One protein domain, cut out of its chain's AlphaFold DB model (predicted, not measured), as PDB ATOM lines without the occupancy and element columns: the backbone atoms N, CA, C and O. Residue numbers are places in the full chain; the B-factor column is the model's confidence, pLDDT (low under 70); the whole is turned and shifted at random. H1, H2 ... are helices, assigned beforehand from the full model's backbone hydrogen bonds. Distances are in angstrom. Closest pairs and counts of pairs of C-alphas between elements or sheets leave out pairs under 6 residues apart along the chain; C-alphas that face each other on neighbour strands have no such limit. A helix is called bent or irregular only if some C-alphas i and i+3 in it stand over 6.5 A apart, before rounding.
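AT A GLANCE: This is residues 86 to 254 and 261 to 267 of the 338 residues of an uncharacterized protein of Candidatus Saccharibacteria bacterium oral taxon 488 (UniProt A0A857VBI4). The core is a small bundle of three helices, H6, H8 and H10, and H3 packs on it slantwise through residues 125 to 129, with H1 beside H3 on the side away from H6. H9 makes a hairpin with residues 230 to 237 of H10 at one end of the long axis, the first residues of H1, at Pro 86, make the other end, and residues 135 to 172, mostly loop with the short H4 and H5, lie off to one side of the bundle. The printed part has 176 residues with ten named helices, H1 to H10 in order, and no named strand; the class is all helix. It is compact, with a radius of gyration of the C-alphas of 16.2 A and spans of 53 by 39 by 37 A.

HOW THE PARTS SIT: H1, residues 86 to 106, touches H3, residues 118 to 134, closest at the C-alphas of Ala 94 and Tyr 131, 4.8 A, opposite ways at a shallow tilt of 34.6 degrees, only just short of steep. H3 has a kink of 29 degrees near residue 125; it is neither bent nor irregular, but only just: C-alphas 121 and 124 are 6.4 A apart. With residues 125 to 129 alone H3 touches H6, residues 173 to 183, at a steep tilt of 60 degrees, the same way; the closest C-alphas are those of Ile 129 and Ala 180, 6.7 A. H4, residues 154 to 157, is near H3 and H6, and H5, residues 167 to 170, touches no helix. H6, H8, residues 197 to 206, and H10, residues 230 to 252, form an up-and-down bundle, each running against the one before it. H6 and H8 touch at a shallow tilt of 8 degrees, closest at the C-alphas of Ala 181 and Ala 201, 4.8 A. H10 is the hub and touches four helices. Its residues 240 to 247 touch H8, closest at the C-alphas of Glu 198 and Ala 247, 6.1 A. Its residues 239 to 246 touch H6, closest at the C-alphas of Leu 182 and Ile 243, 6.5 A. Its residues 230 to 237 touch H9, residues 216 to 224, in a helical hairpin, closest at the C-alphas of Met 223 and Asp 230, 6.2 A. H7, residues 191 to 195, only just touches H10, with 3 pairs of C-alphas within 8 A, closest at the C-alphas of Glu 194 and Ile 250, 7.2 A. H2, residues 110 to 113, touches H8, closest at the C-alphas of Tyr 110 and Lys 203, 6.6 A. In H1, H7, H8, H9 and H10 every O i to N i+4 pair is within hydrogen-bond range, against 10 of 13 in H3 and 6 of 7 in H6; H2, H4 and H5 are too short for such a pair.

IN THESE COORDINATES: H1 begins at C-alpha 86 (-55.864, -12.350, -68.235) and is 30.1 A long; H3 is 24.3 A. H6 is 15.2 A, H8 14.1 A and H9 12.1 A. H10 is 32.8 A long and ends at C-alpha 252 (-26.109, 3.250, -84.009).

THE WHOLE: The C-alphas farthest apart are those of Pro 86 and Ala 225, 53.2 A. Residues 255 to 260 are not printed, and C-alphas 254 and 261 are 13.2 A apart across this cut. The link from H3 to H4 is long, with 19 residues. The mean pLDDT of the printed part is 74.3; residues 136 to 175, 184 to 195, 253 to 254 and 261 to 267 are under 70.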
ATOM      1  N   PRO A  86     -56.494 -11.077 -67.905       77.12
ATOM      2  CA  PRO A  86     -55.864 -12.350 -68.235       77.12
ATOM      3  C   PRO A  86     -54.761 -12.226 -69.293       77.12
ATOM      4  O   PRO A  86     -53.768 -12.954 -69.219       77.12
ATOM      5  N   GLU A  87     -54.897 -11.284 -70.228       81.25
ATOM      6  CA  GLU A  87     -53.891 -10.995 -71.250       81.25
ATOM      7  C   GLU A  87     -52.640 -10.344 -70.639       81.25
ATOM      8  O   GLU A  87     -51.511 -10.786 -70.873       81.25
ATOM      9  N   ALA A  88     -52.826  -9.360 -69.754       81.38
ATOM     10  CA  ALA A  88     -51.733  -8.748 -69.007       81.38
ATOM     11  C   ALA A  88     -50.994  -9.766 -68.119       81.38
ATOM     12  O   ALA A  88     -49.760  -9.757 -68.072       81.38
ATOM     13  N   ALA A  89     -51.719 -10.676 -67.460       82.81
ATOM     14  CA  ALA A  89     -51.127 -11.753 -66.667       82.81
ATOM     15  C   ALA A  89     -50.333 -12.750 -67.532       82.81
ATOM     16  O   ALA A  89     -49.239 -13.162 -67.141       82.81
ATOM     17  N   ALA A  90     -50.849 -13.124 -68.708       83.25
ATOM     18  CA  ALA A  90     -50.153 -14.004 -69.647       83.25
ATOM     19  C   ALA A  90     -48.850 -13.368 -70.154       83.25
ATOM     20  O   ALA A  90     -47.796 -14.004 -70.126       83.25
ATOM     21  N   ARG A  91     -48.898 -12.083 -70.520       82.06
ATOM     22  CA  ARG A  91     -47.722 -11.319 -70.949       82.06
ATOM     23  C   ARG A  91     -46.661 -11.200 -69.855       82.06
ATOM     24  O   ARG A  91     -45.477 -11.303 -70.161       82.06
ATOM     25  N   MET A  92     -47.059 -10.996 -68.595       84.69
ATOM     26  CA  MET A  92     -46.115 -10.959 -67.469       84.69
ATOM     27  C   MET A  92     -45.422 -12.306 -67.256       84.69
ATOM     28  O   MET A  92     -44.203 -12.338 -67.141       84.69
ATOM     29  N   ARG A  93     -46.161 -13.422 -67.288       86.44
ATOM     30  CA  ARG A  93     -45.553 -14.759 -67.162       86.44
ATOM     31  C   ARG A  93     -44.585 -15.063 -68.303       86.44
ATOM     32  O   ARG A  93     -43.486 -15.540 -68.052       86.44
ATOM     33  N   ALA A  94     -44.969 -14.743 -69.540       85.00
ATOM     34  CA  ALA A  94     -44.104 -14.941 -70.703       85.00
ATOM     35  C   ALA A  94     -42.816 -14.104 -70.608       85.00
ATOM     36  O   ALA A  94     -41.733 -14.587 -70.931       85.00
ATOM     37  N   ARG A  95     -42.919 -12.868 -70.096       85.06
ATOM     38  CA  ARG A  95     -41.771 -12.000 -69.802       85.06
ATOM     39  C   ARG A  95     -40.849 -12.597 -68.737       85.06
ATOM     40  O   ARG A  95     -39.637 -12.573 -68.917       85.06
ATOM     41  N   GLU A  96     -41.402 -13.102 -67.636       86.56
ATOM     42  CA  GLU A  96     -40.626 -13.701 -66.540       86.56
ATOM     43  C   GLU A  96     -39.859 -14.945 -67.001       86.56
ATOM     44  O   GLU A  96     -38.661 -15.060 -66.734       86.56
ATOM     45  N   GLU A  97     -40.523 -15.837 -67.739       87.94
ATOM     46  CA  GLU A  97     -39.895 -17.029 -68.316       87.94
ATOM     47  C   GLU A  97     -38.782 -16.648 -69.299       87.94
ATOM     48  O   GLU A  97     -37.668 -17.173 -69.213       87.94
ATOM     49  N   TYR A  98     -39.048 -15.684 -70.182       86.94
ATOM     50  CA  TYR A  98     -38.053 -15.124 -71.090       86.94
ATOM     51  C   TYR A  98     -36.821 -14.589 -70.347       86.94
ATOM     52  O   TYR A  98     -35.698 -15.029 -70.610       86.94
ATOM     53  N   ASP A  99     -37.018 -13.693 -69.377       85.00
ATOM     54  CA  ASP A  99     -35.927 -13.065 -68.627       85.00
ATOM     55  C   ASP A  99     -35.105 -14.110 -67.842       85.00
ATOM     56  O   ASP A  99     -33.885 -13.968 -67.689       85.00
ATOM     57  N   GLU A 100     -35.743 -15.177 -67.351       88.06
ATOM     58  CA  GLU A 100     -35.058 -16.294 -66.700       88.06
ATOM     59  C   GLU A 100     -34.172 -17.075 -67.682       88.06
ATOM     60  O   GLU A 100     -33.006 -17.348 -67.372       88.06
ATOM     61  N   GLN A 101     -34.689 -17.420 -68.866       88.75
ATOM     62  CA  GLN A 101     -33.915 -18.155 -69.872       88.75
ATOM     63  C   GLN A 101     -32.746 -17.325 -70.403       88.75
ATOM     64  O   GLN A 101     -31.630 -17.843 -70.491       88.75
ATOM     65  N   VAL A 102     -32.950 -16.030 -70.666       85.19
ATOM     66  CA  VAL A 102     -31.877 -15.115 -71.090       85.19
ATOM     67  C   VAL A 102     -30.746 -15.107 -70.065       85.19
ATOM     68  O   VAL A 102     -29.595 -15.354 -70.420       85.19
ATOM     69  N   LYS A 103     -31.054 -14.925 -68.772       85.12
ATOM     70  CA  LYS A 103     -30.040 -14.919 -67.698       85.12
ATOM     71  C   LYS A 103     -29.253 -16.226 -67.597       85.12
ATOM     72  O   LYS A 103     -28.091 -16.203 -67.183       85.12
ATOM     73  N   LYS A 104     -29.878 -17.366 -67.913       87.50
ATOM     74  CA  LYS A 104     -29.203 -18.672 -67.924       87.50
ATOM     75  C   LYS A 104     -28.201 -18.760 -69.069       87.50
ATOM     76  O   LYS A 104     -27.061 -19.149 -68.830       87.50
ATOM     77  N   ILE A 105     -28.612 -18.392 -70.283       87.06
ATOM     78  CA  ILE A 105     -27.783 -18.573 -71.481       87.06
ATOM     79  C   ILE A 105     -26.746 -17.463 -71.689       87.06
ATOM     80  O   ILE A 105     -25.739 -17.694 -72.356       87.06
ATOM     81  N   ASP A 106     -26.959 -16.277 -71.117       83.50
ATOM     82  CA  ASP A 106     -26.039 -15.136 -71.212       83.50
ATOM     83  C   ASP A 106     -24.661 -15.471 -70.622       83.50
ATOM     84  O   ASP A 106     -23.623 -15.124 -71.173       83.50
ATOM     85  N   LYS A 107     -24.639 -16.279 -69.557       84.06
ATOM     86  CA  LYS A 107     -23.408 -16.719 -68.882       84.06
ATOM     87  C   LYS A 107     -22.664 -17.848 -69.596       84.06
ATOM     88  O   LYS A 107     -21.584 -18.229 -69.149       84.06
ATOM     89  N   ILE A 108     -23.257 -18.436 -70.630       89.81
ATOM     90  CA  ILE A 108     -22.714 -19.607 -71.320       89.81
ATOM     91  C   ILE A 108     -22.097 -19.127 -72.634       89.81
ATOM     92  O   ILE A 108     -22.845 -18.672 -73.497       89.81
ATOM     93  N   PRO A 109     -20.773 -19.233 -72.826       91.62
ATOM     94  CA  PRO A 109     -20.147 -18.950 -74.112       91.62
ATOM     95  C   PRO A 109     -20.771 -19.778 -75.236       91.62
ATOM     96  O   PRO A 109     -21.217 -20.907 -75.020       91.62
ATOM     97  N   TYR A 110     -20.813 -19.232 -76.447       92.88
ATOM     98  CA  TYR A 110     -21.465 -19.897 -77.576       92.88
ATOM     99  C   TYR A 110     -20.936 -21.320 -77.873       92.88
ATOM    100  O   TYR A 110     -21.728 -22.223 -78.148       92.88
ATOM    101  N   ASP A 111     -19.627 -21.551 -77.770       94.06
ATOM    102  CA  ASP A 111     -19.008 -22.862 -78.001       94.06
ATOM    103  C   ASP A 111     -19.430 -23.912 -76.959       94.06
ATOM    104  O   ASP A 111     -19.545 -25.092 -77.283       94.06
ATOM    105  N   GLU A 112     -19.710 -23.493 -75.724       94.56
ATOM    106  CA  GLU A 112     -20.310 -24.342 -74.692       94.56
ATOM    107  C   GLU A 112     -21.824 -24.491 -74.879       94.56
ATOM    108  O   GLU A 112     -22.374 -25.575 -74.672       94.56
ATOM    109  N   PHE A 113     -22.506 -23.438 -75.337       94.25
ATOM    110  CA  PHE A 113     -23.946 -23.462 -75.586       94.25
ATOM    111  C   PHE A 113     -24.319 -24.541 -76.607       94.25
ATOM    112  O   PHE A 113     -25.202 -25.354 -76.340       94.25
ATOM    113  N   ILE A 114     -23.614 -24.625 -77.739       93.62
ATOM    114  CA  ILE A 114     -23.919 -25.613 -78.789       93.62
ATOM    115  C   ILE A 114     -23.636 -27.069 -78.378       93.62
ATOM    116  O   ILE A 114     -24.108 -27.993 -79.045       93.62
ATOM    117  N   LYS A 115     -22.905 -27.290 -77.274       93.12
ATOM    118  CA  LYS A 115     -22.661 -28.619 -76.683       93.12
ATOM    119  C   LYS A 115     -23.805 -29.079 -75.772       93.12
ATOM    120  O   LYS A 115     -23.866 -30.265 -75.443       93.12
ATOM    121  N   LEU A 116     -24.703 -28.179 -75.360       91.06
ATOM    122  CA  LEU A 116     -25.878 -28.530 -74.560       91.06
ATOM    123  C   LEU A 116     -26.837 -29.434 -75.354       91.06
ATOM    124  O   LEU A 116     -26.860 -29.363 -76.585       91.06
ATOM    125  N   PRO A 117     -27.661 -30.260 -74.684       88.50
ATOM    126  CA  PRO A 117     -28.695 -31.045 -75.351       88.50
ATOM    127  C   PRO A 117     -29.659 -30.170 -76.178       88.50
ATOM    128  O   PRO A 117     -29.986 -29.065 -75.738       88.50
ATOM    129  N   PRO A 118     -30.141 -30.644 -77.344       83.75
ATOM    130  CA  PRO A 118     -31.150 -29.967 -78.164       83.75
ATOM    131  C   PRO A 118     -32.320 -29.368 -77.379       83.75
ATOM    132  O   PRO A 118     -32.707 -28.224 -77.605       83.75
ATOM    133  N   GLU A 119     -32.857 -30.126 -76.428       84.31
ATOM    134  CA  GLU A 119     -34.019 -29.746 -75.630       84.31
ATOM    135  C   GLU A 119     -33.706 -28.570 -74.704       84.31
ATOM    136  O   GLU A 119     -34.554 -27.708 -74.500       84.31
ATOM    137  N   GLU A 120     -32.484 -28.513 -74.165       88.00
ATOM    138  CA  GLU A 120     -32.029 -27.410 -73.315       88.00
ATOM    139  C   GLU A 120     -31.818 -26.133 -74.124       88.00
ATOM    140  O   GLU A 120     -32.226 -25.055 -73.692       88.00
ATOM    141  N   ARG A 121     -31.233 -26.245 -75.321       88.19
ATOM    142  CA  ARG A 121     -31.015 -25.084 -76.189       88.19
ATOM    143  C   ARG A 121     -32.322 -24.533 -76.760       88.19
ATOM    144  O   ARG A 121     -32.472 -23.320 -76.862       88.19
ATOM    145  N   ASN A 122     -33.305 -25.391 -77.039       85.12
ATOM    146  CA  ASN A 122     -34.609 -24.965 -77.553       85.12
ATOM    147  C   ASN A 122     -35.412 -24.122 -76.541       85.12
ATOM    148  O   ASN A 122     -36.252 -23.326 -76.950       85.12
ATOM    149  N   LYS A 123     -35.158 -24.236 -75.227       88.44
ATOM    150  CA  LYS A 123     -35.915 -23.494 -74.195       88.44
ATOM    151  C   LYS A 123     -35.892 -21.980 -74.402       88.44
ATOM    152  O   LYS A 123     -36.924 -21.342 -74.221       88.44
ATOM    153  N   ILE A 124     -34.751 -21.405 -74.796       86.81
ATOM    154  CA  ILE A 124     -34.676 -19.957 -75.040       86.81
ATOM    155  C   ILE A 124     -35.473 -19.556 -76.285       86.81
ATOM    156  O   ILE A 124     -36.188 -18.560 -76.247       86.81
ATOM    157  N   LEU A 125     -35.406 -20.350 -77.358       84.44
ATOM    158  CA  LEU A 125     -36.172 -20.085 -78.573       84.44
ATOM    159  C   LEU A 125     -37.677 -20.114 -78.279       84.44
ATOM    160  O   LEU A 125     -38.403 -19.226 -78.718       84.44
ATOM    161  N   GLN A 126     -38.135 -21.082 -77.481       84.69
ATOM    162  CA  GLN A 126     -39.542 -21.162 -77.089       84.69
ATOM    163  C   GLN A 126     -39.983 -20.008 -76.194       84.69
ATOM    164  O   GLN A 126     -41.071 -19.468 -76.396       84.69
ATOM    165  N   ALA A 127     -39.148 -19.590 -75.243       85.81
ATOM    166  CA  ALA A 127     -39.455 -18.440 -74.400       85.81
ATOM    167  C   ALA A 127     -39.534 -17.131 -75.214       85.81
ATOM    168  O   ALA A 127     -40.437 -16.325 -74.993       85.81
ATOM    169  N   GLU A 128     -38.644 -16.944 -76.199       83.50
ATOM    170  CA  GLU A 128     -38.670 -15.800 -77.123       83.50
ATOM    171  C   GLU A 128     -39.960 -15.788 -77.962       83.50
ATOM    172  O   GLU A 128     -40.661 -14.776 -77.992       83.50
ATOM    173  N   ILE A 129     -40.321 -16.915 -78.588       78.69
ATOM    174  CA  ILE A 129     -41.558 -17.042 -79.380       78.69
ATOM    175  C   ILE A 129     -42.793 -16.787 -78.506       78.69
ATOM    176  O   ILE A 129     -43.647 -15.979 -78.866       78.69
ATOM    177  N   THR A 130     -42.862 -17.417 -77.331       81.38
ATOM    178  CA  THR A 130     -43.994 -17.280 -76.400       81.38
ATOM    179  C   THR A 130     -44.192 -15.830 -75.978       81.38
ATOM    180  O   THR A 130     -45.316 -15.325 -75.943       81.38
ATOM    181  N   TYR A 131     -43.101 -15.124 -75.680       81.56
ATOM    182  CA  TYR A 131     -43.197 -13.725 -75.300       81.56
ATOM    183  C   TYR A 131     -43.535 -12.822 -76.502       81.56
ATOM    184  O   TYR A 131     -44.250 -11.825 -76.351       81.56
ATOM    185  N   LEU A 132     -43.105 -13.180 -77.719       76.81
ATOM    186  CA  LEU A 132     -43.464 -12.441 -78.933       76.81
ATOM    187  C   LEU A 132     -44.973 -12.513 -79.172       76.81
ATOM    188  O   LEU A 132     -45.603 -11.479 -79.410       76.81
ATOM    189  N   GLU A 133     -45.553 -13.702 -79.030       76.44
ATOM    190  CA  GLU A 133     -46.994 -13.925 -79.153       76.44
ATOM    191  C   GLU A 133     -47.777 -13.198 -78.056       76.44
ATOM    192  O   GLU A 133     -48.665 -12.402 -78.354       76.44
ATOM    193  N   ALA A 134     -47.409 -13.397 -76.786       78.19
ATOM    194  CA  ALA A 134     -48.111 -12.796 -75.650       78.19
ATOM    195  C   ALA A 134     -48.013 -11.259 -75.608       78.19
ATOM    196  O   ALA A 134     -48.737 -10.602 -74.861       78.19
ATOM    197  N   SER A 135     -47.094 -10.668 -76.373       72.56
ATOM    198  CA  SER A 135     -46.971  -9.215 -76.511       72.56
ATOM    199  C   SER A 135     -47.745  -8.635 -77.699       72.56
ATOM    200  O   SER A 135     -47.661  -7.426 -77.914       72.56
ATOM    201  N   GLY A 136     -48.464  -9.462 -78.470       68.88
ATOM    202  CA  GLY A 136     -49.207  -9.045 -79.666       68.88
ATOM    203  C   GLY A 136     -48.305  -8.651 -80.841       68.88
ATOM    204  O   GLY A 136     -48.772  -8.174 -81.868       68.88
ATOM    205  N   ARG A 137     -46.986  -8.850 -80.734       65.44
ATOM    206  CA  ARG A 137     -46.005  -8.389 -81.737       65.44
ATOM    207  C   ARG A 137     -45.920  -9.271 -82.972       65.44
ATOM    208  O   ARG A 137     -45.248  -8.925 -83.945       65.44
ATOM    209  N   THR A 138     -46.581 -10.414 -82.906       61.00
ATOM    210  CA  THR A 138     -46.784 -11.333 -84.018       61.00
ATOM    211  C   THR A 138     -48.038 -10.981 -84.818       61.00
ATOM    212  O   THR A 138     -48.227 -11.519 -85.908       61.00
ATOM    213  N   GLU A 139     -48.904 -10.103 -84.299       55.62
ATOM    214  CA  GLU A 139     -50.110  -9.649 -84.992       55.62
ATOM    215  C   GLU A 139     -49.746  -8.687 -86.126       55.62
ATOM    216  O   GLU A 139     -48.868  -7.838 -85.994       55.62
ATOM    217  N   GLY A 140     -50.390  -8.837 -87.285       45.75
ATOM    218  CA  GLY A 140     -50.177  -7.945 -88.431       45.75
ATOM    219  C   GLY A 140     -48.827  -8.087 -89.147       45.75
ATOM    220  O   GLY A 140     -48.701  -7.591 -90.264       45.75
ATOM    221  N   LYS A 141     -47.851  -8.828 -88.597       50.66
ATOM    222  CA  LYS A 141     -46.631  -9.259 -89.307       50.66
ATOM    223  C   LYS A 141     -46.942 -10.415 -90.264       50.66
ATOM    224  O   LYS A 141     -46.449 -11.530 -90.125       50.66
ATOM    225  N   THR A 142     -47.833 -10.144 -91.209       40.78
ATOM    226  CA  THR A 142     -48.189 -11.024 -92.328       40.78
ATOM    227  C   THR A 142     -47.344 -10.740 -93.561       40.78
ATOM    228  O   THR A 142     -47.456 -11.463 -94.553       40.78
ATOM    229  N   ASP A 143     -46.501  -9.702 -93.522       43.25
ATOM    230  CA  ASP A 143     -45.622  -9.428 -94.639       43.25
ATOM    231  C   ASP A 143     -44.560 -10.536 -94.755       43.25
ATOM    232  O   ASP A 143     -43.874 -10.853 -93.777       43.25
ATOM    233  N   PRO A 144     -44.438 -11.153 -95.944       46.28
ATOM    234  CA  PRO A 144     -43.609 -12.317 -96.207       46.28
ATOM    235  C   PRO A 144     -42.135 -11.928 -96.232       46.28
ATOM    236  O   PRO A 144     -41.510 -11.819 -97.287       46.28
ATOM    237  N   ILE A 145     -41.576 -11.626 -95.066       49.28
ATOM    238  CA  ILE A 145     -40.185 -11.214 -94.996       49.28
ATOM    239  C   ILE A 145     -39.268 -12.442 -95.047       49.28
ATOM    240  O   ILE A 145     -38.221 -12.365 -95.662       49.28
ATOM    241  N   LEU A 146     -39.695 -13.592 -94.513       50.16
ATOM    242  CA  LEU A 146     -39.090 -14.919 -94.745       50.16
ATOM    243  C   LEU A 146     -40.156 -16.009 -94.990       50.16
ATOM    244  O   LEU A 146     -39.880 -17.202 -94.934       50.16
ATOM    245  N   TYR A 147     -41.396 -15.600 -95.237       57.84
ATOM    246  CA  TYR A 147     -42.555 -16.480 -95.328       57.84
ATOM    247  C   TYR A 147     -43.054 -16.528 -96.765       57.84
ATOM    248  O   TYR A 147     -43.223 -15.471 -97.347       57.84
ATOM    249  N   PRO A 148     -43.312 -17.686 -97.379       50.84
ATOM    250  CA  PRO A 148     -43.952 -17.709 -98.688       50.84
ATOM    251  C   PRO A 148     -45.370 -17.109 -98.614       50.84
ATOM    252  O   PRO A 148     -46.014 -17.138 -97.569       50.84
ATOM    253  N   LYS A 149     -45.881 -16.579 -99.734       50.06
ATOM    254  CA  LYS A 149     -47.178 -15.864 -99.815       50.06
ATOM    255  C   LYS A 149     -48.381 -16.617 -99.204       50.06
ATOM    256  O   LYS A 149     -49.345 -15.970 -98.807       50.06
ATOM    257  N   ASP A 150     -48.300 -17.946 -99.114       51.06
ATOM    258  CA  ASP A 150     -49.355 -18.831 -98.611       51.06
ATOM    259  C   ASP A 150     -49.023 -19.499 -97.253       51.06
ATOM    260  O   ASP A 150     -49.699 -20.451 -96.853       51.06
ATOM    261  N   SER A 151     -47.990 -19.054 -96.524       47.69
ATOM    262  CA  SER A 151     -47.722 -19.571 -95.172       47.69
ATOM    263  C   SER A 151     -48.656 -18.974 -94.118       47.69
ATOM    264  O   SER A 151     -49.211 -17.888 -94.277       47.69
ATOM    265  N   LEU A 152     -48.801 -19.683 -92.998       46.84
ATOM    266  CA  LEU A 152     -49.565 -19.206 -91.846       46.84
ATOM    267  C   LEU A 152     -48.922 -17.944 -91.240       46.84
ATOM    268  O   LEU A 152     -47.698 -17.816 -91.295       46.84
ATOM    269  N   PRO A 153     -49.716 -17.042 -90.629       49.69
ATOM    270  CA  PRO A 153     -49.188 -15.946 -89.816       49.69
ATOM    271  C   PRO A 153     -48.201 -16.450 -88.753       49.69
ATOM    272  O   PRO A 153     -48.393 -17.540 -88.211       49.69
ATOM    273  N   PHE A 154     -47.186 -15.642 -88.416       48.28
ATOM    274  CA  PHE A 154     -46.097 -16.001 -87.490       48.28
ATOM    275  C   PHE A 154     -46.596 -16.686 -86.198       48.28
ATOM    276  O   PHE A 154     -46.080 -17.737 -85.831       48.28
ATOM    277  N   GLY A 155     -47.644 -16.151 -85.554       44.78
ATOM    278  CA  GLY A 155     -48.212 -16.706 -84.310       44.78
ATOM    279  C   GLY A 155     -49.223 -17.856 -84.481       44.78
ATOM    280  O   GLY A 155     -49.624 -18.479 -83.502       44.78
ATOM    281  N   ASP A 156     -49.673 -18.155 -85.701       50.66
ATOM    282  CA  ASP A 156     -50.558 -19.302 -85.985       50.66
ATOM    283  C   ASP A 156     -49.775 -20.539 -86.415       50.66
ATOM    284  O   ASP A 156     -50.262 -21.670 -86.332       50.66
ATOM    285  N   TYR A 157     -48.554 -20.312 -86.882       48.38
ATOM    286  CA  TYR A 157     -47.649 -21.342 -87.335       48.38
ATOM    287  C   TYR A 157     -47.187 -22.240 -86.168       48.38
ATOM    288  O   TYR A 157     -47.202 -23.462 -86.293       48.38
ATOM    289  N   TYR A 158     -46.908 -21.657 -84.997       45.84
ATOM    290  CA  TYR A 158     -46.500 -22.387 -83.787       45.84
ATOM    291  C   TYR A 158     -47.642 -23.195 -83.131       45.84
ATOM    292  O   TYR A 158     -47.416 -24.205 -82.466       45.84
ATOM    293  N   LYS A 159     -48.901 -22.800 -83.366       49.56
ATOM    294  CA  LYS A 159     -50.097 -23.453 -82.800       49.56
ATOM    295  C   LYS A 159     -50.498 -24.738 -83.530       49.56
ATOM    296  O   LYS A 159     -51.360 -25.471 -83.038       49.56
ATOM    297  N   LYS A 160     -49.913 -25.028 -84.699       45.62
ATOM    298  CA  LYS A 160     -50.191 -26.260 -85.448       45.62
ATOM    299  C   LYS A 160     -49.118 -27.303 -85.157       45.62
ATOM    300  O   LYS A 160     -47.949 -27.135 -85.459       45.62
ATOM    301  N   SER A 161     -49.583 -28.372 -84.521       36.88
ATOM    302  CA  SER A 161     -48.853 -29.562 -84.086       36.88
ATOM    303  C   SER A 161     -47.755 -30.050 -85.055       36.88
ATOM    304  O   SER A 161     -47.980 -30.024 -86.267       36.88
ATOM    305  N   PRO A 162     -46.677 -30.689 -84.542       42.50
ATOM    306  CA  PRO A 162     -45.746 -31.525 -85.324       42.50
ATOM    307  C   PRO A 162     -46.422 -32.623 -86.175       42.50
ATOM    308  O   PRO A 162     -45.775 -33.292 -86.978       42.50
ATOM    309  N   ALA A 163     -47.721 -32.866 -85.966       38.00
ATOM    310  CA  ALA A 163     -48.526 -33.805 -86.738       38.00
ATOM    311  C   ALA A 163     -48.864 -33.320 -88.162       38.00
ATOM    312  O   ALA A 163     -49.121 -34.159 -89.027       38.00
ATOM    313  N   ASP A 164     -48.829 -32.010 -88.431       50.12
ATOM    314  CA  ASP A 164     -48.939 -31.481 -89.793       50.12
ATOM    315  C   ASP A 164     -47.567 -31.597 -90.477       50.12
ATOM    316  O   ASP A 164     -46.837 -30.616 -90.605       50.12
ATOM    317  N   ARG A 165     -47.214 -32.810 -90.930       56.53
ATOM    318  CA  ARG A 165     -46.023 -33.105 -91.759       56.53
ATOM    319  C   ARG A 165     -46.124 -32.509 -93.169       56.53
ATOM    320  O   ARG A 165     -45.882 -33.191 -94.159       56.53
ATOM    321  N   ASP A 166     -46.582 -31.270 -93.279       64.25
ATOM    322  CA  ASP A 166     -46.547 -30.526 -94.526       64.25
ATOM    323  C   ASP A 166     -45.090 -30.097 -94.767       64.25
ATOM    324  O   ASP A 166     -44.556 -29.304 -93.985       64.25
ATOM    325  N   PRO A 167     -44.436 -30.587 -95.835       61.47
ATOM    326  CA  PRO A 167     -43.061 -30.228 -96.157       61.47
ATOM    327  C   PRO A 167     -42.841 -28.721 -96.242       61.47
ATOM    328  O   PRO A 167     -41.805 -28.224 -95.813       61.47
ATOM    329  N   LYS A 168     -43.819 -27.961 -96.756       64.62
ATOM    330  CA  LYS A 168     -43.691 -26.500 -96.844       64.62
ATOM    331  C   LYS A 168     -43.667 -25.860 -95.465       64.62
ATOM    332  O   LYS A 168     -42.931 -24.898 -95.271       64.62
ATOM    333  N   LYS A 169     -44.432 -26.404 -94.516       62.81
ATOM    334  CA  LYS A 169     -44.403 -25.962 -93.122       62.81
ATOM    335  C   LYS A 169     -43.035 -26.270 -92.527       62.81
ATOM    336  O   LYS A 169     -42.304 -25.334 -92.238       62.81
ATOM    337  N   MET A 170     -42.604 -27.529 -92.488       60.62
ATOM    338  CA  MET A 170     -41.319 -27.914 -91.873       60.62
ATOM    339  C   MET A 170     -40.110 -27.086 -92.355       60.62
ATOM    340  O   MET A 170     -39.179 -26.833 -91.595       60.62
ATOM    341  N   LEU A 171     -40.127 -26.628 -93.609       62.19
ATOM    342  CA  LEU A 171     -39.084 -25.784 -94.202       62.19
ATOM    343  C   LEU A 171     -39.130 -24.307 -93.780       62.19
ATOM    344  O   LEU A 171     -38.183 -23.568 -94.041       62.19
ATOM    345  N   THR A 172     -40.206 -23.879 -93.125       62.81
ATOM    346  CA  THR A 172     -40.387 -22.535 -92.568       62.81
ATOM    347  C   THR A 172     -40.049 -22.413 -91.080       62.81
ATOM    348  O   THR A 172     -39.700 -21.309 -90.655       62.81
ATOM    349  N   ASP A 173     -40.026 -23.514 -90.310       61.72
ATOM    350  CA  ASP A 173     -39.569 -23.542 -88.902       61.72
ATOM    351  C   ASP A 173     -38.214 -22.843 -88.688       61.72
ATOM    352  O   ASP A 173     -38.076 -22.044 -87.760       61.72
ATOM    353  N   PRO A 174     -37.203 -23.049 -89.550       63.91
ATOM    354  CA  PRO A 174     -35.900 -22.406 -89.399       63.91
ATOM    355  C   PRO A 174     -35.943 -20.885 -89.457       63.91
ATOM    356  O   PRO A 174     -35.188 -20.196 -88.764       63.91
ATOM    357  N   PHE A 175     -36.834 -20.355 -90.295       69.69
ATOM    358  CA  PHE A 175     -37.001 -18.921 -90.451       69.69
ATOM    359  C   PHE A 175     -37.644 -18.296 -89.219       69.69
ATOM    360  O   PHE A 175     -37.454 -17.100 -89.021       69.69
ATOM    361  N   LEU A 176     -38.340 -19.063 -88.369       71.31
ATOM    362  CA  LEU A 176     -38.828 -18.564 -87.080       71.31
ATOM    363  C   LEU A 176     -37.674 -18.211 -86.163       71.31
ATOM    364  O   LEU A 176     -37.667 -17.114 -85.631       71.31
ATOM    365  N   ALA A 177     -36.689 -19.095 -85.993       77.00
ATOM    366  CA  ALA A 177     -35.548 -18.820 -85.122       77.00
ATOM    367  C   ALA A 177     -34.734 -17.620 -85.625       77.00
ATOM    368  O   ALA A 177     -34.312 -16.775 -84.839       77.00
ATOM    369  N   VAL A 178     -34.578 -17.501 -86.948       77.44
ATOM    370  CA  VAL A 178     -33.943 -16.338 -87.586       77.44
ATOM    371  C   VAL A 178     -34.766 -15.067 -87.372       77.44
ATOM    372  O   VAL A 178     -34.217 -14.044 -86.974       77.44
ATOM    373  N   GLN A 179     -36.085 -15.110 -87.561       75.56
ATOM    374  CA  GLN A 179     -36.955 -13.959 -87.310       75.56
ATOM    375  C   GLN A 179     -37.026 -13.589 -85.834       75.56
ATOM    376  O   GLN A 179     -36.980 -12.411 -85.516       75.56
ATOM    377  N   ALA A 180     -37.094 -14.564 -84.937       76.81
ATOM    378  CA  ALA A 180     -37.037 -14.357 -83.502       76.81
ATOM    379  C   ALA A 180     -35.697 -13.727 -83.117       76.81
ATOM    380  O   ALA A 180     -35.677 -12.779 -82.355       76.81
ATOM    381  N   ALA A 181     -34.576 -14.125 -83.719       79.69
ATOM    382  CA  ALA A 181     -33.310 -13.439 -83.482       79.69
ATOM    383  C   ALA A 181     -33.320 -11.982 -83.984       79.69
ATOM    384  O   ALA A 181     -32.833 -11.091 -83.292       79.69
ATOM    385  N   LEU A 182     -33.873 -11.714 -85.172       75.88
ATOM    386  CA  LEU A 182     -33.822 -10.398 -85.830       75.88
ATOM    387  C   LEU A 182     -34.865  -9.393 -85.302       75.88
ATOM    388  O   LEU A 182     -34.565  -8.210 -85.103       75.88
ATOM    389  N   TYR A 183     -36.091  -9.871 -85.089       70.44
ATOM    390  CA  TYR A 183     -37.267  -9.107 -84.666       70.44
ATOM    391  C   TYR A 183     -37.660  -9.326 -83.217       70.44
ATOM    392  O   TYR A 183     -38.381  -8.479 -82.680       70.44
ATOM    393  N   GLY A 184     -37.212 -10.422 -82.601       61.69
ATOM    394  CA  GLY A 184     -37.243 -10.589 -81.156       61.69
ATOM    395  C   GLY A 184     -36.619  -9.370 -80.527       61.69
ATOM    396  O   GLY A 184     -35.422  -9.109 -80.640       61.69
ATOM    397  N   ARG A 185     -37.476  -8.510 -79.990       57.91
ATOM    398  CA  ARG A 185     -37.053  -7.254 -79.401       57.91
ATOM    399  C   ARG A 185     -37.746  -7.116 -78.081       57.91
ATOM    400  O   ARG A 185     -38.740  -6.403 -77.953       57.91
ATOM    401  N   PHE A 186     -37.176  -7.718 -77.068       50.91
ATOM    402  CA  PHE A 186     -37.522  -7.341 -75.719       50.91
ATOM    403  C   PHE A 186     -36.610  -6.209 -75.318       50.91
ATOM    404  O   PHE A 186     -35.407  -6.372 -75.194       50.91
ATOM    405  N   THR A 187     -37.218  -5.022 -75.258       46.25
ATOM    406  CA  THR A 187     -36.803  -3.898 -74.415       46.25
ATOM    407  C   THR A 187     -35.321  -3.938 -74.042       46.25
ATOM    408  O   THR A 187     -34.988  -4.542 -73.020       46.25
ATOM    409  N   TYR A 188     -34.460  -3.288 -74.842       50.91
ATOM    410  CA  TYR A 188     -33.050  -2.981 -74.534       50.91
ATOM    411  C   TYR A 188     -32.958  -2.078 -73.295       50.91
ATOM    412  O   TYR A 188     -32.592  -0.913 -73.340       50.91
ATOM    413  N   THR A 189     -33.425  -2.605 -72.178       48.62
ATOM    414  CA  THR A 189     -33.431  -1.978 -70.862       48.62
ATOM    415  C   THR A 189     -32.328  -2.590 -70.012       48.62
ATOM    416  O   THR A 189     -31.844  -1.937 -69.096       48.62
ATOM    417  N   ASN A 190     -31.864  -3.797 -70.365       51.53
ATOM    418  CA  ASN A 190     -30.631  -4.365 -69.849       51.53
ATOM    419  C   ASN A 190     -29.485  -4.002 -70.798       51.53
ATOM    420  O   ASN A 190     -29.382  -4.550 -71.898       51.53
ATOM    421  N   SER A 191     -28.620  -3.088 -70.358       57.22
ATOM    422  CA  SER A 191     -27.430  -2.631 -71.091       57.22
ATOM    423  C   SER A 191     -26.529  -3.770 -71.577       57.22
ATOM    424  O   SER A 191     -25.794  -3.612 -72.549       57.22
ATOM    425  N   ASP A 192     -26.579  -4.918 -70.906       54.25
ATOM    426  CA  ASP A 192     -25.723  -6.069 -71.186       54.25
ATOM    427  C   ASP A 192     -26.179  -6.835 -72.440       54.25
ATOM    428  O   ASP A 192     -25.350  -7.229 -73.260       54.25
ATOM    429  N   VAL A 193     -27.493  -6.945 -72.669       54.66
ATOM    430  CA  VAL A 193     -28.057  -7.606 -73.863       54.66
ATOM    431  C   VAL A 193     -27.864  -6.744 -75.112       54.66
ATOM    432  O   VAL A 193     -27.585  -7.264 -76.189       54.66
ATOM    433  N   GLU A 194     -27.945  -5.417 -74.980       59.31
ATOM    434  CA  GLU A 194     -27.659  -4.486 -76.081       59.31
ATOM    435  C   GLU A 194     -26.192  -4.578 -76.539       59.31
ATOM    436  O   GLU A 194     -25.902  -4.548 -77.736       59.31
ATOM    437  N   ARG A 195     -25.259  -4.773 -75.596       62.47
ATOM    438  CA  ARG A 195     -23.827  -4.941 -75.893       62.47
ATOM    439  C   ARG A 195     -23.506  -6.278 -76.568       62.47
ATOM    440  O   ARG A 195     -22.649  -6.303 -77.451       62.47
ATOM    441  N   ASN A 196     -24.219  -7.349 -76.209       76.75
ATOM    442  CA  ASN A 196     -23.921  -8.723 -76.639       76.75
ATOM    443  C   ASN A 196     -24.964  -9.335 -77.596       76.75
ATOM    444  O   ASN A 196     -25.015 -10.555 -77.761       76.75
ATOM    445  N   TYR A 197     -25.777  -8.508 -78.262       80.75
ATOM    446  CA  TYR A 197     -26.868  -8.967 -79.129       80.75
ATOM    447  C   TYR A 197     -26.436 -10.006 -80.177       80.75
ATOM    448  O   TYR A 197     -27.138 -10.992 -80.373       80.75
ATOM    449  N   GLU A 198     -25.281  -9.834 -80.829       86.88
ATOM    450  CA  GLU A 198     -24.815 -10.790 -81.847       86.88
ATOM    451  C   GLU A 198     -24.607 -12.193 -81.275       86.88
ATOM    452  O   GLU A 198     -24.950 -13.178 -81.922       86.88
ATOM    453  N   GLU A 199     -24.063 -12.301 -80.061       88.69
ATOM    454  CA  GLU A 199     -23.849 -13.594 -79.415       88.69
ATOM    455  C   GLU A 199     -25.175 -14.233 -78.996       88.69
ATOM    456  O   GLU A 199     -25.375 -15.431 -79.199       88.69
ATOM    457  N   TYR A 200     -26.106 -13.432 -78.475       87.69
ATOM    458  CA  TYR A 200     -27.463 -13.876 -78.162       87.69
ATOM    459  C   TYR A 200     -28.204 -14.388 -79.407       87.69
ATOM    460  O   TYR A 200     -28.677 -15.525 -79.440       87.69
ATOM    461  N   ALA A 201     -28.244 -13.578 -80.465       88.44
ATOM    462  CA  ALA A 201     -28.888 -13.911 -81.728       88.44
ATOM    463  C   ALA A 201     -28.276 -15.170 -82.354       88.44
ATOM    464  O   ALA A 201     -29.007 -16.032 -82.837       88.44
ATOM    465  N   LYS A 202     -26.948 -15.327 -82.272       91.50
ATOM    466  CA  LYS A 202     -26.230 -16.528 -82.721       91.50
ATOM    467  C   LYS A 202     -26.713 -17.801 -82.010       91.50
ATOM    468  O   LYS A 202     -26.902 -18.820 -82.672       91.50
ATOM    469  N   LYS A 203     -26.954 -17.741 -80.692       91.75
ATOM    470  CA  LYS A 203     -27.511 -18.857 -79.896       91.75
ATOM    471  C   LYS A 203     -28.951 -19.191 -80.299       91.75
ATOM    472  O   LYS A 203     -29.306 -20.362 -80.375       91.75
ATOM    473  N   LEU A 204     -29.773 -18.185 -80.601       88.94
ATOM    474  CA  LEU A 204     -31.134 -18.415 -81.095       88.94
ATOM    475  C   LEU A 204     -31.131 -19.099 -82.466       88.94
ATOM    476  O   LEU A 204     -31.769 -20.135 -82.644       88.94
ATOM    477  N   VAL A 205     -30.388 -18.559 -83.437       88.69
ATOM    478  CA  VAL A 205     -30.407 -19.098 -84.808       88.69
ATOM    479  C   VAL A 205     -29.733 -20.458 -84.931       88.69
ATOM    480  O   VAL A 205     -30.079 -21.209 -85.840       88.69
ATOM    481  N   SER A 206     -28.817 -20.821 -84.024       90.69
ATOM    482  CA  SER A 206     -28.230 -22.165 -84.024       90.69
ATOM    483  C   SER A 206     -29.269 -23.269 -83.832       90.69
ATOM    484  O   SER A 206     -29.056 -24.388 -84.295       90.69
ATOM    485  N   GLU A 207     -30.412 -22.957 -83.213       86.50
ATOM    486  CA  GLU A 207     -31.494 -23.922 -83.008       86.50
ATOM    487  C   GLU A 207     -32.253 -24.275 -84.279       86.50
ATOM    488  O   GLU A 207     -32.896 -25.321 -84.318       86.50
ATOM    489  N   ALA A 208     -32.123 -23.465 -85.331       79.12
ATOM    490  CA  ALA A 208     -32.678 -23.797 -86.629       79.12
ATOM    491  C   ALA A 208     -31.969 -25.008 -87.254       79.12
ATOM    492  O   ALA A 208     -32.594 -25.774 -87.975       79.12
ATOM    493  N   PHE A 209     -30.673 -25.209 -87.008       82.31
ATOM    494  CA  PHE A 209     -29.848 -26.104 -87.820       82.31
ATOM    495  C   PHE A 209     -29.495 -27.414 -87.107       82.31
ATOM    496  O   PHE A 209     -29.239 -27.453 -85.904       82.31
ATOM    497  N   LEU A 210     -29.406 -28.506 -87.874       81.06
ATOM    498  CA  LEU A 210     -28.915 -29.798 -87.375       81.06
ATOM    499  C   LEU A 210     -27.454 -29.712 -86.928       81.06
ATOM    500  O   LEU A 210     -27.102 -30.240 -85.875       81.06
ATOM    501  N   ASN A 211     -26.614 -29.031 -87.711       87.31
ATOM    502  CA  ASN A 211     -25.324 -28.560 -87.231       87.31
ATOM    503  C   ASN A 211     -25.537 -27.184 -86.577       87.31
ATOM    504  O   ASN A 211     -25.764 -26.224 -87.310       87.31
ATOM    505  N   PRO A 212     -25.460 -27.043 -85.244       90.62
ATOM    506  CA  PRO A 212     -25.727 -25.770 -84.584       90.62
ATOM    507  C   PRO A 212     -24.600 -24.746 -84.760       90.62
ATOM    508  O   PRO A 212     -24.783 -23.611 -84.345       90.62
ATOM    509  N   GLN A 213     -23.447 -25.117 -85.329       93.56
ATOM    510  CA  GLN A 213     -22.303 -24.224 -85.502       93.56
ATOM    511  C   GLN A 213     -22.651 -23.045 -86.432       93.56
ATOM    512  O   GLN A 213     -23.179 -23.245 -87.527       93.56
ATOM    513  N   MET A 214     -22.343 -21.832 -85.969       93.88
ATOM    514  CA  MET A 214     -22.601 -20.524 -86.590       93.88
ATOM    515  C   MET A 214     -21.376 -19.599 -86.510       93.88
ATOM    516  O   MET A 214     -21.428 -18.470 -86.989       93.88
ATOM    517  N   ASP A 215     -20.271 -20.036 -85.903       93.56
ATOM    518  CA  ASP A 215     -18.992 -19.334 -85.978       93.56
ATOM    519  C   ASP A 215     -18.420 -19.450 -87.399       93.56
ATOM    520  O   ASP A 215     -18.243 -20.557 -87.903       93.56
ATOM    521  N   MET A 216     -18.186 -18.317 -88.073       92.44
ATOM    522  CA  MET A 216     -17.840 -18.305 -89.505       92.44
ATOM    523  C   MET A 216     -16.493 -18.957 -89.806       92.44
ATOM    524  O   MET A 216     -16.376 -19.625 -90.834       92.44
ATOM    525  N   ASP A 217     -15.504 -18.786 -88.929       93.69
ATOM    526  CA  ASP A 217     -14.174 -19.367 -89.118       93.69
ATOM    527  C   ASP A 217     -14.246 -20.884 -88.951       93.69
ATOM    528  O   ASP A 217     -13.819 -21.634 -89.833       93.69
ATOM    529  N   THR A 218     -14.908 -21.341 -87.885       94.75
ATOM    530  CA  THR A 218     -15.119 -22.775 -87.654       94.75
ATOM    531  C   THR A 218     -15.971 -23.406 -88.760       94.75
ATOM    532  O   THR A 218     -15.651 -24.487 -89.252       94.75
ATOM    533  N   LEU A 219     -17.032 -22.730 -89.216       92.31
ATOM    534  CA  LEU A 219     -17.859 -23.206 -90.329       92.31
ATOM    535  C   LEU A 219     -17.083 -23.298 -91.640       92.31
ATOM    536  O   LEU A 219     -17.292 -24.241 -92.400       92.31
ATOM    537  N   LEU A 220     -16.188 -22.347 -91.915       93.25
ATOM    538  CA  LEU A 220     -15.339 -22.385 -93.103       93.25
ATOM    539  C   LEU A 220     -14.389 -23.589 -93.063       93.25
ATOM    540  O   LEU A 220     -14.174 -24.241 -94.087       93.25
ATOM    541  N   GLU A 221     -13.832 -23.910 -91.894       95.50
ATOM    542  CA  GLU A 221     -13.023 -25.116 -91.699       95.50
ATOM    543  C   GLU A 221     -13.846 -26.397 -91.876       95.50
ATOM    544  O   GLU A 221     -13.403 -27.327 -92.554       95.50
ATOM    545  N   GLU A 222     -15.060 -26.447 -91.322       93.00
ATOM    546  CA  GLU A 222     -15.968 -27.587 -91.480       93.00
ATOM    547  C   GLU A 222     -16.408 -27.794 -92.934       93.00
ATOM    548  O   GLU A 222     -16.459 -28.939 -93.392       93.00
ATOM    549  N   MET A 223     -16.664 -26.709 -93.669       91.06
ATOM    550  CA  MET A 223     -16.969 -26.727 -95.102       91.06
ATOM    551  C   MET A 223     -15.778 -27.257 -95.908       91.06
ATOM    552  O   MET A 223     -15.916 -28.210 -96.670       91.06
ATOM    553  N   ARG A 224     -14.567 -26.727 -95.674       89.75
ATOM    554  CA  ARG A 224     -13.332 -27.210 -96.327       89.75
ATOM    555  C   ARG A 224     -13.037 -28.679 -96.025       89.75
ATOM    556  O   ARG A 224     -12.460 -29.371 -96.858       89.75
ATOM    557  N   ALA A 225     -13.424 -29.152 -94.842       91.00
ATOM    558  CA  ALA A 225     -13.314 -30.551 -94.444       91.00
ATOM    559  C   ALA A 225     -14.459 -31.440 -94.977       91.00
ATOM    560  O   ALA A 225     -14.480 -32.633 -94.675       91.00
ATOM    561  N   GLY A 226     -15.424 -30.885 -95.721       84.19
ATOM    562  CA  GLY A 226     -16.577 -31.606 -96.271       84.19
ATOM    563  C   GLY A 226     -17.611 -32.052 -95.230       84.19
ATOM    564  O   GLY A 226     -18.448 -32.907 -95.520       84.19
ATOM    565  N   LYS A 227     -17.559 -31.519 -94.001       86.81
ATOM    566  CA  LYS A 227     -18.533 -31.822 -92.933       86.81
ATOM    567  C   LYS A 227     -19.849 -31.064 -93.131       86.81
ATOM    568  O   LYS A 227     -20.913 -31.559 -92.753       86.81
ATOM    569  N   VAL A 228     -19.749 -29.880 -93.727       85.38
ATOM    570  CA  VAL A 228     -20.839 -28.964 -94.077       85.38
ATOM    571  C   VAL A 228     -20.782 -28.736 -95.587       85.38
ATOM    572  O   VAL A 228     -19.691 -28.703 -96.151       85.38
ATOM    573  N   SER A 229     -21.937 -28.645 -96.250       82.44
ATOM    574  CA  SER A 229     -21.981 -28.334 -97.686       82.44
ATOM    575  C   SER A 229     -21.637 -26.862 -97.932       82.44
ATOM    576  O   SER A 229     -21.828 -26.021 -97.049       82.44
ATOM    577  N   ASP A 230     -21.177 -26.533 -99.139       80.88
ATOM    578  CA  ASP A 230     -20.948 -25.139 -99.534       80.88
ATOM    579  C   ASP A 230     -22.239 -24.319 -99.375       80.88
ATOM    580  O   ASP A 230     -22.234 -23.207 -98.846       80.88
ATOM    581  N   GLU A 231     -23.376 -24.900 -99.753       80.44
ATOM    582  CA  GLU A 231     -24.695 -24.285 -99.649       80.44
ATOM    583  C   GLU A 231     -25.129 -24.021 -98.201       80.44
ATOM    584  O   GLU A 231     -25.647 -22.944 -97.901       80.44
ATOM    585  N   GLU A 232     -24.894 -24.963 -97.281       82.00
ATOM    586  CA  GLU A 232     -25.171 -24.752 -95.856       82.00
ATOM    587  C   GLU A 232     -24.286 -23.642 -95.280       82.00
ATOM    588  O   GLU A 232     -24.777 -22.785 -94.540       82.00
ATOM    589  N   TYR A 233     -23.002 -23.611 -95.657       85.25
ATOM    590  CA  TYR A 233     -22.091 -22.534 -95.277       85.25
ATOM    591  C   TYR A 233     -22.596 -21.172 -95.772       85.25
ATOM    592  O   TYR A 233     -22.701 -20.231 -94.981       85.25
ATOM    593  N   PHE A 234     -22.960 -21.053 -97.053       80.75
ATOM    594  CA  PHE A 234     -23.447 -19.793 -97.620       80.75
ATOM    595  C   PHE A 234     -24.764 -19.334 -96.986       80.75
ATOM    596  O   PHE A 234     -24.904 -18.147 -96.679       80.75
ATOM    597  N   ALA A 235     -25.698 -20.252 -96.727       78.81
ATOM    598  CA  ALA A 235     -26.950 -19.931 -96.049       78.81
ATOM    599  C   ALA A 235     -26.708 -19.405 -94.624       78.81
ATOM    600  O   ALA A 235     -27.229 -18.353 -94.247       78.81
ATOM    601  N   LYS A 236     -25.860 -20.080 -93.837       87.19
ATOM    602  CA  LYS A 236     -25.519 -19.645 -92.472       87.19
ATOM    603  C   LYS A 236     -24.745 -18.334 -92.449       87.19
ATOM    604  O   LYS A 236     -25.007 -17.484 -91.598       87.19
ATOM    605  N   ARG A 237     -23.848 -18.126 -93.417       85.69
ATOM    606  CA  ARG A 237     -23.158 -16.848 -93.610       85.69
ATOM    607  C   ARG A 237     -24.148 -15.713 -93.849       85.69
ATOM    608  O   ARG A 237     -24.020 -14.666 -93.221       85.69
ATOM    609  N   LYS A 238     -25.163 -15.921 -94.692       80.00
ATOM    610  CA  LYS A 238     -26.218 -14.924 -94.929       80.00
ATOM    611  C   LYS A 238     -27.002 -14.594 -93.660       80.00
ATOM    612  O   LYS A 238     -27.230 -13.420 -93.387       80.00
ATOM    613  N   VAL A 239     -27.351 -15.595 -92.849       84.31
ATOM    614  CA  VAL A 239     -28.002 -15.370 -91.544       84.31
ATOM    615  C   VAL A 239     -27.123 -14.517 -90.623       84.31
ATOM    616  O   VAL A 239     -27.608 -13.556 -90.029       84.31
ATOM    617  N   MET A 240     -25.825 -14.813 -90.537       88.38
ATOM    618  CA  MET A 240     -24.905 -14.038 -89.698       88.38
ATOM    619  C   MET A 240     -24.662 -12.616 -90.219       88.38
ATOM    620  O   MET A 240     -24.564 -11.693 -89.413       88.38
ATOM    621  N   GLU A 241     -24.649 -12.406 -91.541       84.19
ATOM    622  CA  GLU A 241     -24.636 -11.066 -92.149       84.19
ATOM    623  C   GLU A 241     -25.862 -10.240 -91.706       84.19
ATOM    624  O   GLU A 241     -25.723  -9.060 -91.383       84.19
ATOM    625  N   LEU A 242     -27.055 -10.847 -91.632       80.12
ATOM    626  CA  LEU A 242     -28.275 -10.173 -91.158       80.12
ATOM    627  C   LEU A 242     -28.211  -9.834 -89.663       80.12
ATOM    628  O   LEU A 242     -28.571  -8.724 -89.273       80.12
ATOM    629  N   ILE A 243     -27.721 -10.763 -88.838       85.44
ATOM    630  CA  ILE A 243     -27.528 -10.540 -87.396       85.44
ATOM    631  C   ILE A 243     -26.557  -9.384 -87.156       85.44
ATOM    632  O   ILE A 243     -26.839  -8.510 -86.336       85.44
ATOM    633  N   HIS A 244     -25.443  -9.346 -87.888       85.69
ATOM    634  CA  HIS A 244     -24.454  -8.281 -87.753       85.69
ATOM    635  C   HIS A 244     -25.031  -6.915 -88.142       85.69
ATOM    636  O   HIS A 244     -24.952  -5.976 -87.351       85.69
ATOM    637  N   LYS A 245     -25.719  -6.816 -89.290       79.75
ATOM    638  CA  LYS A 245     -26.422  -5.582 -89.693       79.75
ATOM    639  C   LYS A 245     -27.411  -5.117 -88.627       79.75
ATOM    640  O   LYS A 245     -27.486  -3.929 -88.314       79.75
ATOM    641  N   ARG A 246     -28.167  -6.051 -88.046       79.00
ATOM    642  CA  ARG A 246     -29.109  -5.739 -86.970       79.00
ATOM    643  C   ARG A 246     -28.388  -5.223 -85.723       79.00
ATOM    644  O   ARG A 246     -28.827  -4.237 -85.136       79.00
ATOM    645  N   ALA A 247     -27.273  -5.835 -85.343       80.88
ATOM    646  CA  ALA A 247     -26.451  -5.381 -84.227       80.88
ATOM    647  C   ALA A 247     -25.908  -3.962 -84.432       80.88
ATOM    648  O   ALA A 247     -25.959  -3.145 -83.514       80.88
ATOM    649  N   GLU A 248     -25.422  -3.650 -85.634       78.94
ATOM    650  CA  GLU A 248     -24.959  -2.308 -85.989       78.94
ATOM    651  C   GLU A 248     -26.074  -1.267 -85.855       78.94
ATOM    652  O   GLU A 248     -25.850  -0.227 -85.242       78.94
ATOM    653  N   GLN A 249     -27.284  -1.574 -86.334       75.38
ATOM    654  CA  GLN A 249     -28.451  -0.691 -86.192       75.38
ATOM    655  C   GLN A 249     -28.827  -0.431 -84.733       75.38
ATOM    656  O   GLN A 249     -29.168   0.693 -84.365       75.38
ATOM    657  N   ILE A 250     -28.775  -1.469 -83.894       74.88
ATOM    658  CA  ILE A 250     -29.038  -1.338 -82.457       74.88
ATOM    659  C   ILE A 250     -28.008  -0.388 -81.836       74.88
ATOM    660  O   ILE A 250     -28.383   0.558 -81.147       74.88
ATOM    661  N   ARG A 251     -26.719  -0.584 -82.146       75.06
ATOM    662  CA  ARG A 251     -25.618   0.247 -81.633       75.06
ATOM    663  C   ARG A 251     -25.669   1.692 -82.142       75.06
ATOM    664  O   ARG A 251     -25.257   2.594 -81.418       75.06
ATOM    665  N   SER A 252     -26.125   1.924 -83.375       70.38
ATOM    666  CA  SER A 252     -26.109   3.250 -84.009       70.38
ATOM    667  C   SER A 252     -27.249   4.170 -83.566       70.38
ATOM    668  O   SER A 252     -27.180   5.369 -83.831       70.38
ATOM    669  N   ASN A 253     -28.276   3.638 -82.892       61.06
ATOM    670  CA  ASN A 253     -29.379   4.364 -82.244       61.06
ATOM    671  C   ASN A 253     -29.963   5.546 -83.056       61.06
ATOM    672  O   ASN A 253     -30.340   6.586 -82.513       61.06
ATOM    673  N   SER A 254     -30.067   5.391 -84.379       46.62
ATOM    674  CA  SER A 254     -30.598   6.408 -85.289       46.62
ATOM    675  C   SER A 254     -32.107   6.246 -85.491       46.62
ATOM    676  O   SER A 254     -32.562   5.937 -86.581       46.62
ATOM    677  N   VAL A 261     -33.815  -3.744 -91.213       57.41
ATOM    678  CA  VAL A 261     -32.998  -4.841 -91.767       57.41
ATOM    679  C   VAL A 261     -33.646  -5.250 -93.080       57.41
ATOM    680  O   VAL A 261     -34.714  -5.854 -93.076       57.41
ATOM    681  N   GLU A 262     -33.008  -4.930 -94.207       58.31
ATOM    682  CA  GLU A 262     -33.406  -5.494 -95.497       58.31
ATOM    683  C   GLU A 262     -33.205  -7.012 -95.437       58.31
ATOM    684  O   GLU A 262     -32.104  -7.542 -95.602       58.31
ATOM    685  N   LEU A 263     -34.285  -7.697 -95.084       60.44
ATOM    686  CA  LEU A 263     -34.347  -9.139 -94.987       60.44
ATOM    687  C   LEU A 263     -34.664  -9.738 -96.351       60.44
ATOM    688  O   LEU A 263     -35.309  -9.131 -97.209       60.44
ATOM    689  N   TRP A 264     -34.213 -10.971 -96.527       57.28
ATOM    690  CA  TRP A 264     -34.382 -11.700 -97.767       57.28
ATOM    691  C   TRP A 264     -35.829 -12.152 -97.957       57.28
ATOM    692  O   TRP A 264     -36.256 -13.113 -97.336       57.28
ATOM    693  N   LYS A 265     -36.584 -11.494 -98.840       63.59
ATOM    694  CA  LYS A 265     -38.007 -11.799 -99.029       63.59
ATOM    695  C   LYS A 265     -38.201 -13.104 -99.789       63.59
ATOM    696  O   LYS A 265     -37.991 -13.150-101.003       63.59
ATOM    697  N   ILE A 266     -38.660 -14.136 -99.088       64.06
ATOM    698  CA  ILE A 266     -39.075 -15.401 -99.699       64.06
ATOM    699  C   ILE A 266     -40.445 -15.198-100.347       64.06
ATOM    700  O   ILE A 266     -41.430 -14.862 -99.700       64.06
ATOM    701  N   LYS A 267     -40.499 -15.380-101.663       64.56
ATOM    702  CA  LYS A 267     -41.719 -15.305-102.463       64.56
ATOM    703  C   LYS A 267     -42.569 -16.556-102.287       64.56
ATOM    704  O   LYS A 267     -43.772 -16.455-102.045       64.56
TER     705      LYS A 267